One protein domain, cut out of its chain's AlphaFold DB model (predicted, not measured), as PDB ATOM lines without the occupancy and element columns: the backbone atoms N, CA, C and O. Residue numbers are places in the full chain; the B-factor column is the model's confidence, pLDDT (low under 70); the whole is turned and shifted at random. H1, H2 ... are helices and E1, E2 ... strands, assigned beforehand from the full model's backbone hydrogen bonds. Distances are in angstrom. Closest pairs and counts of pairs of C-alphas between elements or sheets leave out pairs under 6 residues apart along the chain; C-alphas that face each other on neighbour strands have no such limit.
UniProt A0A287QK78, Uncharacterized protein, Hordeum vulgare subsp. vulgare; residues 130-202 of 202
ATOM      1  N   GLY A 130      25.808 -13.037  34.338       81.38
ATOM      2  CA  GLY A 130      26.446 -13.283  33.034       81.38
ATOM      3  C   GLY A 130      26.161 -12.278  31.903       81.38
ATOM      4  O   GLY A 130      26.532 -12.544  30.761       81.38
ATOM      5  N   LEU A 131      25.518 -11.136  32.174       85.38
ATOM      6  CA  LEU A 131      25.207 -10.140  31.142       85.38
ATOM      7  C   LEU A 131      26.472  -9.484  30.558       85.38
ATOM      8  O   LEU A 131      27.315  -8.965  31.289       85.38
ATOM      9  N   ASN A 132      26.568  -9.441  29.227       83.94
ATOM     10  CA  ASN A 132      27.718  -8.883  28.513       83.94
ATOM     11  C   ASN A 132      27.564  -7.364  28.291       83.94
ATOM     12  O   ASN A 132      26.614  -6.902  27.657       83.94
ATOM     13  N   ILE A 133      28.506  -6.568  28.801       83.25
ATOM     14  CA  ILE A 133      28.458  -5.099  28.749       83.25
ATOM     15  C   ILE A 133      29.213  -4.604  27.507       83.25
ATOM     16  O   ILE A 133      30.440  -4.606  27.486       83.25
ATOM     17  N   GLN A 134      28.492  -4.114  26.491       77.00
ATOM     18  CA  GLN A 134      29.107  -3.514  25.298       77.00
ATOM     19  C   GLN A 134      29.791  -2.173  25.608       77.00
ATOM     20  O   GLN A 134      30.869  -1.884  25.096       77.00
ATOM     21  N   PHE A 135      29.157  -1.336  26.436       71.69
ATOM     22  CA  PHE A 135      29.691  -0.034  26.843       71.69
ATOM     23  C   PHE A 135      29.381   0.211  28.318       71.69
ATOM     24  O   PHE A 135      28.216   0.191  28.711       71.69
ATOM     25  N   GLY A 136      30.421   0.428  29.126       68.25
ATOM     26  CA  GLY A 136      30.320   0.616  30.576       68.25
ATOM     27  C   GLY A 136      30.144   2.072  31.030       68.25
ATOM     28  O   GLY A 136      29.936   2.988  30.232       68.25
ATOM     29  N   VAL A 137      30.271   2.285  32.342       66.12
ATOM     30  CA  VAL A 137      30.173   3.601  32.998       66.12
ATOM     31  C   VAL A 137      31.362   4.481  32.594       66.12
ATOM     32  O   VAL A 137      32.428   4.413  33.196       66.12
ATOM     33  N   GLY A 138      31.208   5.310  31.562       63.16
ATOM     34  CA  GLY A 138      32.286   6.162  31.050       63.16
ATOM     35  C   GLY A 138      32.412   7.509  31.769       63.16
ATOM     36  O   GLY A 138      31.426   8.230  31.903       63.16
ATOM     37  N   THR A 139      33.641   7.910  32.117       66.38
ATOM     38  CA  THR A 139      33.991   9.235  32.691       66.38
ATOM     39  C   THR A 139      33.509  10.426  31.855       66.38
ATOM     40  O   THR A 139      33.316  11.519  32.374       66.38
ATOM     41  N   LYS A 140      33.272  10.206  30.555       66.62
ATOM     42  CA  LYS A 140      32.793  11.197  29.575       66.62
ATOM     43  C   LYS A 140      31.387  11.745  29.860       66.62
ATOM     44  O   LYS A 140      31.011  12.745  29.257       66.62
ATOM     45  N   PHE A 141      30.604  11.091  30.719       68.31
ATOM     46  CA  PHE A 141      29.258  11.531  31.078       68.31
ATOM     47  C   PHE A 141      29.161  11.709  32.589       68.31
ATOM     48  O   PHE A 141      29.267  10.739  33.336       68.31
ATOM     49  N   LEU A 142      28.910  12.941  33.026       75.50
ATOM     50  CA  LEU A 142      28.618  13.266  34.420       75.50
ATOM     51  C   LEU A 142      27.127  13.605  34.587       75.50
ATOM     52  O   LEU A 142      26.435  13.932  33.615       75.50
ATOM     53  N   ASP A 143      26.614  13.487  35.808       78.38
ATOM     54  CA  ASP A 143      25.317  14.027  36.209       78.38
ATOM     55  C   ASP A 143      25.421  15.513  36.608       78.38
ATOM     56  O   ASP A 143      26.496  16.113  36.593       78.38
ATOM     57  N   THR A 144      24.293  16.129  36.969       80.69
ATOM     58  CA  THR A 144      24.232  17.544  37.383       80.69
ATOM     59  C   THR A 144      25.016  17.840  38.674       80.69
ATOM     60  O   THR A 144      25.241  19.003  38.988       80.69
ATOM     61  N   ALA A 145      25.444  16.812  39.415       85.12
ATOM     62  CA  ALA A 145      26.285  16.913  40.607       85.12
ATOM     63  C   ALA A 145      27.757  16.528  40.329       85.12
ATOM     64  O   ALA A 145      28.527  16.328  41.265       85.12
ATOM     65  N   GLY A 146      28.156  16.396  39.056       80.69
ATOM     66  CA  GLY A 146      29.524  16.051  38.656       80.69
ATOM     67  C   GLY A 146      29.904  14.580  38.862       80.69
ATOM     68  O   GLY A 146      31.065  14.223  38.679       80.69
ATOM     69  N   ARG A 147      28.957  13.708  39.225       80.50
ATOM     70  CA  ARG A 147      29.209  12.277  39.461       80.50
ATOM     71  C   ARG A 147      29.111  11.503  38.156       80.50
ATOM     72  O   ARG A 147      28.312  11.849  37.291       80.50
ATOM     73  N   GLN A 148      29.881  10.428  38.015       77.75
ATOM     74  CA  GLN A 148      29.892   9.632  36.789       77.75
ATOM     75  C   GLN A 148      28.514   9.016  36.523       77.75
ATOM     76  O   GLN A 148      27.986   8.246  37.327       77.75
ATOM     77  N   LYS A 149      27.908   9.387  35.396       73.19
ATOM     78  CA  LYS A 149      26.543   9.002  35.056       73.19
ATOM     79  C   LYS A 149      26.506   7.527  34.690       73.19
ATOM     80  O   LYS A 149      27.085   7.124  33.678       73.19
ATOM     81  N   PHE A 150      25.781   6.735  35.480       70.38
ATOM     82  CA  PHE A 150      25.501   5.351  35.130       70.38
ATOM     83  C   PHE A 150      24.808   5.317  33.762       70.38
ATOM     84  O   PHE A 150      23.833   6.023  33.510       70.38
ATOM     85  N   ASN A 151      25.412   4.595  32.823       73.94
ATOM     86  CA  ASN A 151      24.956   4.519  31.443       73.94
ATOM     87  C   ASN A 151      25.607   3.299  30.787       73.94
ATOM     88  O   ASN A 151      26.615   3.436  30.092       73.94
ATOM     89  N   MET A 152      25.055   2.114  31.031       77.69
ATOM     90  CA  MET A 152      25.549   0.882  30.418       77.69
ATOM     91  C   MET A 152      24.712   0.509  29.193       77.69
ATOM     92  O   MET A 152      23.485   0.594  29.244       77.69
ATOM     93  N   LEU A 153      25.362   0.069  28.113       81.31
ATOM     94  CA  LEU A 153      24.712  -0.700  27.047       81.31
ATOM     95  C   LEU A 153      25.073  -2.173  27.232       81.31
ATOM     96  O   LEU A 153      26.255  -2.508  27.312       81.31
ATOM     97  N   VAL A 154      24.057  -3.027  27.313       84.25
ATOM     98  CA  VAL A 154      24.192  -4.428  27.727       84.25
ATOM     99  C   VAL A 154      23.500  -5.336  26.710       84.25
ATOM    100  O   VAL A 154      22.333  -5.099  26.388       84.25
ATOM    101  N   ASP A 155      24.215  -6.350  26.210       86.25
ATOM    102  CA  ASP A 155      23.653  -7.501  25.485       86.25
ATOM    103  C   ASP A 155      22.763  -8.281  26.459       86.25
ATOM    104  O   ASP A 155      23.237  -8.704  27.517       86.25
ATOM    105  N   ILE A 156      21.491  -8.497  26.113       86.06
ATOM    106  CA  ILE A 156      20.571  -9.273  26.953       86.06
ATOM    107  C   ILE A 156      20.169 -10.602  26.288       86.06
ATOM    108  O   ILE A 156      19.967 -10.641  25.072       86.06
ATOM    109  N   PRO A 157      20.041 -11.701  27.058       86.44
ATOM    110  CA  PRO A 157      19.533 -12.972  26.551       86.44
ATOM    111  C   PRO A 157      18.029 -12.902  26.233       86.44
ATOM    112  O   PRO A 157      17.315 -11.986  26.650       86.44
ATOM    113  N   GLU A 158      17.536 -13.867  25.453       86.00
ATOM    114  CA  GLU A 158      16.186 -13.818  24.871       86.00
ATOM    115  C   GLU A 158      15.063 -13.912  25.921       86.00
ATOM    116  O   GLU A 158      14.041 -13.236  25.791       86.00
ATOM    117  N   ASN A 159      15.264 -14.689  26.988       87.75
ATOM    118  CA  ASN A 159      14.374 -14.764  28.153       87.75
ATOM    119  C   ASN A 159      14.190 -13.386  28.818       87.75
ATOM    120  O   ASN A 159      13.070 -12.881  28.918       87.75
ATOM    121  N   LEU A 160      15.293 -12.712  29.154       88.06
ATOM    122  CA  LEU A 160      15.287 -11.360  29.706       88.06
ATOM    123  C   LEU A 160      14.690 -10.345  28.722       88.06
ATOM    124  O   LEU A 160      13.971  -9.439  29.142       88.06
ATOM    125  N   SER A 161      14.923 -10.510  27.414       87.62
ATOM    126  CA  SER A 161      14.294  -9.668  26.390       87.62
ATOM    127  C   SER A 161      12.777  -9.809  26.390       87.62
ATOM    128  O   SER A 161      12.097  -8.791  26.331       87.62
ATOM    129  N   LYS A 162      12.230 -11.026  26.503       89.25
ATOM    130  CA  LYS A 162      10.776 -11.260  26.552       89.25
ATOM    131  C   LYS A 162      10.140 -10.617  27.784       89.25
ATOM    132  O   LYS A 162       9.148  -9.903  27.649       89.25
ATOM    133  N   VAL A 163      10.737 -10.805  28.965       91.00
ATOM    134  CA  VAL A 163      10.250 -10.209  30.222       91.00
ATOM    135  C   VAL A 163      10.284  -8.681  30.159       91.00
ATOM    136  O   VAL A 163       9.284  -8.025  30.452       91.00
ATOM    137  N   LEU A 164      11.407  -8.091  29.736       90.31
ATOM    138  CA  LEU A 164      11.540  -6.637  29.648       90.31
ATOM    139  C   LEU A 164      10.670  -6.028  28.532       90.31
ATOM    140  O   LEU A 164      10.168  -4.922  28.707       90.31
ATOM    141  N   GLU A 165      10.442  -6.731  27.419       90.25
ATOM    142  CA  GLU A 165       9.592  -6.259  26.314       90.25
ATOM    143  C   GLU A 165       8.111  -6.310  26.697       90.25
ATOM    144  O   GLU A 165       7.369  -5.377  26.390       90.25
ATOM    145  N   PHE A 166       7.685  -7.322  27.458       91.62
ATOM    146  CA  PHE A 166       6.358  -7.340  28.073       91.62
ATOM    147  C   PHE A 166       6.171  -6.168  29.052       91.62
ATOM    148  O   PHE A 166       5.169  -5.453  28.979       91.62
ATOM    149  N   CYS A 167       7.159  -5.918  29.919       90.12
ATOM    150  CA  CYS A 167       7.152  -4.790  30.853       90.12
ATOM    151  C   CYS A 167       7.086  -3.425  30.144       90.12
ATOM    152  O   CYS A 167       6.299  -2.578  30.561       90.12
ATOM    153  N   ASP A 168       7.868  -3.209  29.080       89.38
ATOM    154  CA  ASP A 168       7.890  -1.945  28.324       89.38
ATOM    155  C   ASP A 168       6.530  -1.674  27.658       89.38
ATOM    156  O   ASP A 168       5.949  -0.608  27.855       89.38
ATOM    157  N   ASN A 169       5.962  -2.678  26.976       90.56
ATOM    158  CA  ASN A 169       4.648  -2.582  26.329       90.56
ATOM    159  C   ASN A 169       3.510  -2.317  27.333       90.56
ATOM    160  O   ASN A 169       2.651  -1.465  27.097       90.56
ATOM    161  N   GLN A 170       3.489  -3.027  28.465       89.62
ATOM    162  CA  GLN A 170       2.454  -2.833  29.484       89.62
ATOM    163  C   GLN A 170       2.603  -1.480  30.196       89.62
ATOM    164  O   GLN A 170       1.599  -0.832  30.489       89.62
ATOM    165  N   ALA A 171       3.832  -1.013  30.437       87.44
ATOM    166  CA  ALA A 171       4.074   0.293  31.046       87.44
ATOM    167  C   ALA A 171       3.770   1.451  30.076       87.44
ATOM    168  O   ALA A 171       3.268   2.487  30.511       87.44
ATOM    169  N   GLN A 172       3.998   1.261  28.770       87.94
ATOM    170  CA  GLN A 172       3.581   2.195  27.724       87.94
ATOM    171  C   GLN A 172       2.055   2.340  27.672       87.94
ATOM    172  O   GLN A 172       1.561   3.467  27.662       87.94
ATOM    173  N   ARG A 173       1.314   1.222  27.680       88.94
ATOM    174  CA  ARG A 173      -0.159   1.219  27.744       88.94
ATOM    175  C   ARG A 173      -0.658   1.936  28.993       88.94
ATOM    176  O   ARG A 173      -1.360   2.930  28.874       88.94
ATOM    177  N   PHE A 174      -0.159   1.545  30.166       86.38
ATOM    178  CA  PHE A 174      -0.502   2.180  31.440       86.38
ATOM    179  C   PHE A 174      -0.248   3.702  31.450       86.38
ATOM    180  O   PHE A 174      -0.994   4.457  32.078       86.38
ATOM    181  N   LEU A 175       0.786   4.175  30.742       83.06
ATOM    182  CA  LEU A 175       1.060   5.603  30.578       83.06
ATOM    183  C   LEU A 175       0.036   6.295  29.656       83.06
ATOM    184  O   LEU A 175      -0.416   7.392  29.978       83.06
ATOM    185  N   GLN A 176      -0.356   5.655  28.549       85.81
ATOM    186  CA  GLN A 176      -1.399   6.149  27.639       85.81
ATOM    187  C   GLN A 176      -2.770   6.193  28.332       85.81
ATOM    188  O   GLN A 176      -3.427   7.232  28.319       85.81
ATOM    189  N   ASP A 177      -3.145   5.116  29.028       85.00
ATOM    190  CA  ASP A 177      -4.384   4.998  29.808       85.00
ATOM    191  C   ASP A 177      -4.458   6.034  30.947       85.00
ATOM    192  O   ASP A 177      -5.535   6.484  31.336       85.00
ATOM    193  N   SER A 178      -3.301   6.468  31.462       78.50
ATOM    194  CA  SER A 178      -3.191   7.538  32.464       78.50
ATOM    195  C   SER A 178      -3.419   8.952  31.902       78.50
ATOM    196  O   SER A 178      -3.381   9.915  32.671       78.50
ATOM    197  N   GLY A 179      -3.624   9.111  30.588       78.25
ATOM    198  CA  GLY A 179      -3.971  10.386  29.950       78.25
ATOM    199  C   GLY A 179      -2.865  11.449  29.957       78.25
ATOM    200  O   GLY A 179      -3.157  12.634  29.795       78.25
ATOM    201  N   THR A 180      -1.599  11.070  30.168       74.50
ATOM    202  CA  THR A 180      -0.480  12.027  30.144       74.50
ATOM    203  C   THR A 180      -0.010  12.321  28.721       74.50
ATOM    204  O   THR A 180       0.025  11.449  27.858       74.50
ATOM    205  N   THR A 181       0.434  13.555  28.486       79.44
ATOM    206  CA  THR A 181       1.057  14.005  27.231       79.44
ATOM    207  C   THR A 181       2.558  13.685  27.154       79.44
ATOM    208  O   THR A 181       3.254  14.161  26.260       79.44
ATOM    209  N   SER A 182       3.082  12.906  28.106       78.56
ATOM    210  CA  SER A 182       4.501  12.540  28.182       78.56
ATOM    211  C   SER A 182       4.849  11.436  27.177       78.56
ATOM    212  O   SER A 182       4.293  10.343  27.243       78.56
ATOM    213  N   GLU A 183       5.810  11.690  26.285       84.19
ATOM    214  CA  GLU A 183       6.309  10.691  25.328       84.19
ATOM    215  C   GLU A 183       6.873   9.444  26.033       84.19
ATOM    216  O   GLU A 183       7.709   9.549  26.939       84.19
ATOM    217  N   TRP A 184       6.483   8.251  25.570       84.94
ATOM    218  CA  TRP A 184       7.091   7.002  26.032       84.94
ATOM    219  C   TRP A 184       8.570   6.926  25.631       84.94
ATOM    220  O   TRP A 184       8.960   7.300  24.523       84.94
ATOM    221  N   ARG A 185       9.413   6.405  26.529       82.88
ATOM    222  CA  ARG A 185      10.858   6.256  26.314       82.88
ATOM    223  C   ARG A 185      11.272   4.797  26.542       82.88
ATOM    224  O   ARG A 185      11.624   4.474  27.675       82.88
ATOM    225  N   PRO A 186      11.289   3.955  25.487       81.69
ATOM    226  CA  PRO A 186      11.585   2.529  25.606       81.69
ATOM    227  C   PRO A 186      12.903   2.219  26.323       81.69
ATOM    228  O   PRO A 186      13.936   2.860  26.067       81.69
ATOM    229  N   LEU A 187      12.846   1.210  27.192       76.38
ATOM    230  CA  LEU A 187      13.948   0.642  27.967       76.38
ATOM    231  C   LEU A 187      14.854  -0.239  27.092       76.38
ATOM    232  O   LEU A 187      16.079  -0.077  27.098       76.38
ATOM    233  N   ILE A 188      14.249  -1.137  26.306       77.88
ATOM    234  CA  ILE A 188      14.936  -1.936  25.281       77.88
ATOM    235  C   ILE A 188      15.111  -1.094  24.020       77.88
ATOM    236  O   ILE A 188      14.201  -0.372  23.609       77.88
ATOM    237  N   LYS A 189      16.262  -1.232  23.353       75.62
ATOM    238  CA  LYS A 189      16.471  -0.706  22.001       75.62
ATOM    239  C   LYS A 189      17.181  -1.741  21.140       75.62
ATOM    240  O   LYS A 189      18.352  -2.029  21.339       75.62
ATOM    241  N   LYS A 190      16.468  -2.286  20.155       68.44
ATOM    242  CA  LYS A 190      17.014  -3.235  19.174       68.44
ATOM    243  C   LYS A 190      17.851  -2.451  18.148       68.44
ATOM    244  O   LYS A 190      17.317  -1.918  17.179       68.44
ATOM    245  N   TYR A 191      19.149  -2.293  18.418       63.53
ATOM    246  CA  TYR A 191      20.090  -1.565  17.557       63.53
ATOM    247  C   TYR A 191      20.507  -2.426  16.348       63.53
ATOM    248  O   TYR A 191      21.277  -3.372  16.487       63.53
ATOM    249  N   GLY A 192      20.012  -2.080  15.155       53.53
ATOM    250  CA  GLY A 192      19.995  -2.935  13.953       53.53
ATOM    251  C   GLY A 192      21.323  -3.290  13.261       53.53
ATOM    252  O   GLY A 192      21.288  -3.630  12.085       53.53
ATOM    253  N   TYR A 193      22.470  -3.218  13.941       52.47
ATOM    254  CA  TYR A 193      23.757  -3.729  13.431       52.47
ATOM    255  C   TYR A 193      24.110  -5.133  13.945       52.47
ATOM    256  O   TYR A 193      25.050  -5.751  13.451       52.47
ATOM    257  N   VAL A 194      23.350  -5.658  14.909       52.41
ATOM    258  CA  VAL A 194      23.442  -7.048  15.370       52.41
ATOM    259  C   VAL A 194      22.032  -7.529  15.705       52.41
ATOM    260  O   VAL A 194      21.259  -6.777  16.295       52.41
ATOM    261  N   ASN A 195      21.699  -8.794  15.431       60.88
ATOM    262  CA  ASN A 195      20.431  -9.411  15.864       60.88
ATOM    263  C   ASN A 195      20.413  -9.724  17.380       60.88
ATOM    264  O   ASN A 195      19.900 -10.755  17.807       60.88
ATOM    265  N   ARG A 196      21.007  -8.852  18.203       66.88
ATOM    266  CA  ARG A 196      21.089  -8.981  19.661       66.88
ATOM    267  C   ARG A 196      20.240  -7.889  20.314       66.88
ATOM    268  O   ARG A 196      20.527  -6.705  20.107       66.88
ATOM    269  N   PRO A 197      19.195  -8.237  21.087       72.19
ATOM    270  CA  PRO A 197      18.483  -7.242  21.868       72.19
ATOM    271  C   PRO A 197      19.443  -6.641  22.900       72.19
ATOM    272  O   PRO A 197      20.213  -7.343  23.554       72.19
ATOM    273  N   THR A 198      19.414  -5.316  23.018       77.62
ATOM    274  CA  THR A 198      20.283  -4.560  23.923       77.62
ATOM    275  C   THR A 198      19.459  -3.583  24.753       77.62
ATOM    276  O   THR A 198      18.454  -3.022  24.303       77.62
ATOM    277  N   VAL A 199      19.877  -3.389  26.003       79.62
ATOM    278  CA  VAL A 199      19.214  -2.502  26.967       79.62
ATOM    279  C   VAL A 199      20.182  -1.416  27.403       79.62
ATOM    280  O   VAL A 199      21.361  -1.676  27.648       79.62
ATOM    281  N   ARG A 200      19.673  -0.183  27.502       77.81
ATOM    282  CA  ARG A 200      20.442   0.973  27.968       77.81
ATOM    283  C   ARG A 200      20.042   1.346  29.393       77.81
ATOM    284  O   ARG A 200      19.124   2.145  29.589       77.81
ATOM    285  N   LEU A 201      20.762   0.777  30.356       77.44
ATOM    286  CA  LEU A 201      20.620   1.065  31.785       77.44
ATOM    287  C   LEU A 201      21.141   2.477  32.097       77.44
ATOM    288  O   LEU A 201      22.058   2.954  31.422       77.44
ATOM    289  N   LYS A 202      20.531   3.152  33.074       69.75
ATOM    290  CA  LYS A 202      20.749   4.563  33.440       69.75
ATOM    291  C   LYS A 202      20.557   4.766  34.939       69.75
ATOM    292  O   LYS A 202      19.936   3.864  35.536       69.75
TER     293      LYS A 202
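This is residues 130 to 202 of the 202 residues of an uncharacterized protein of Hordeum vulgare subsp. vulgare (UniProt A0A287QK78). A small sheet of three short strands and one long helix, H1, make the two arms of a V, joined at its point by the tight link from E2 to H1. From the far end of H1 the chain turns at residues 177 to 182, which stick out, and folds back between the arms to the sheet's edge strand E3; residues 136 to 151 loop out beyond the sheet. The printed part has 73 residues, in the order E1, E2, H1, E3; the sheet runs E1, E2, E3, antiparallel. The class is mixed, helices and strands, with under half of the residues in named elements. The whole is loose, with a radius of gyration of the C-alphas of 14.5 A and spans of 39 by 33 by 22 A.

E1 is residues 132 to 135, 9.2 A long, from C-alpha 132 at (27.718, -8.883, 28.513). E2 is residues 152 to 155, 9.9 A. H1 is residues 158 to 177, 28.3 A, ending at C-alpha 177 at (-4.384, 4.998, 29.808). E3 is residues 198 to 201, 9.7 A.

The hairpin E1 and E2 is antiparallel at 139 degrees, with N 134 and O 153 at 2.9 A, within hydrogen-bond range. E2 and E3 are antiparallel at 155 degrees, with N 154 and O 199 at 3.0 A. Residues 188 to 189 pair antiparallel with residues 198 to 199 of E3. H1 is only just not on the sheet, with 4 pairs of C-alphas within 10 A; E1 and H1 are apart. In H1 every O i to N i+4 pair is within hydrogen-bond range.

The C-alphas of Thr 139 and Asp 177 are the two farthest apart, 38.7 A. The printed part has no cut. The links E1 to E2 and H1 to E3 are long. The pLDDT is under 70 at residues 136 to 141, 190 to 196 and 202.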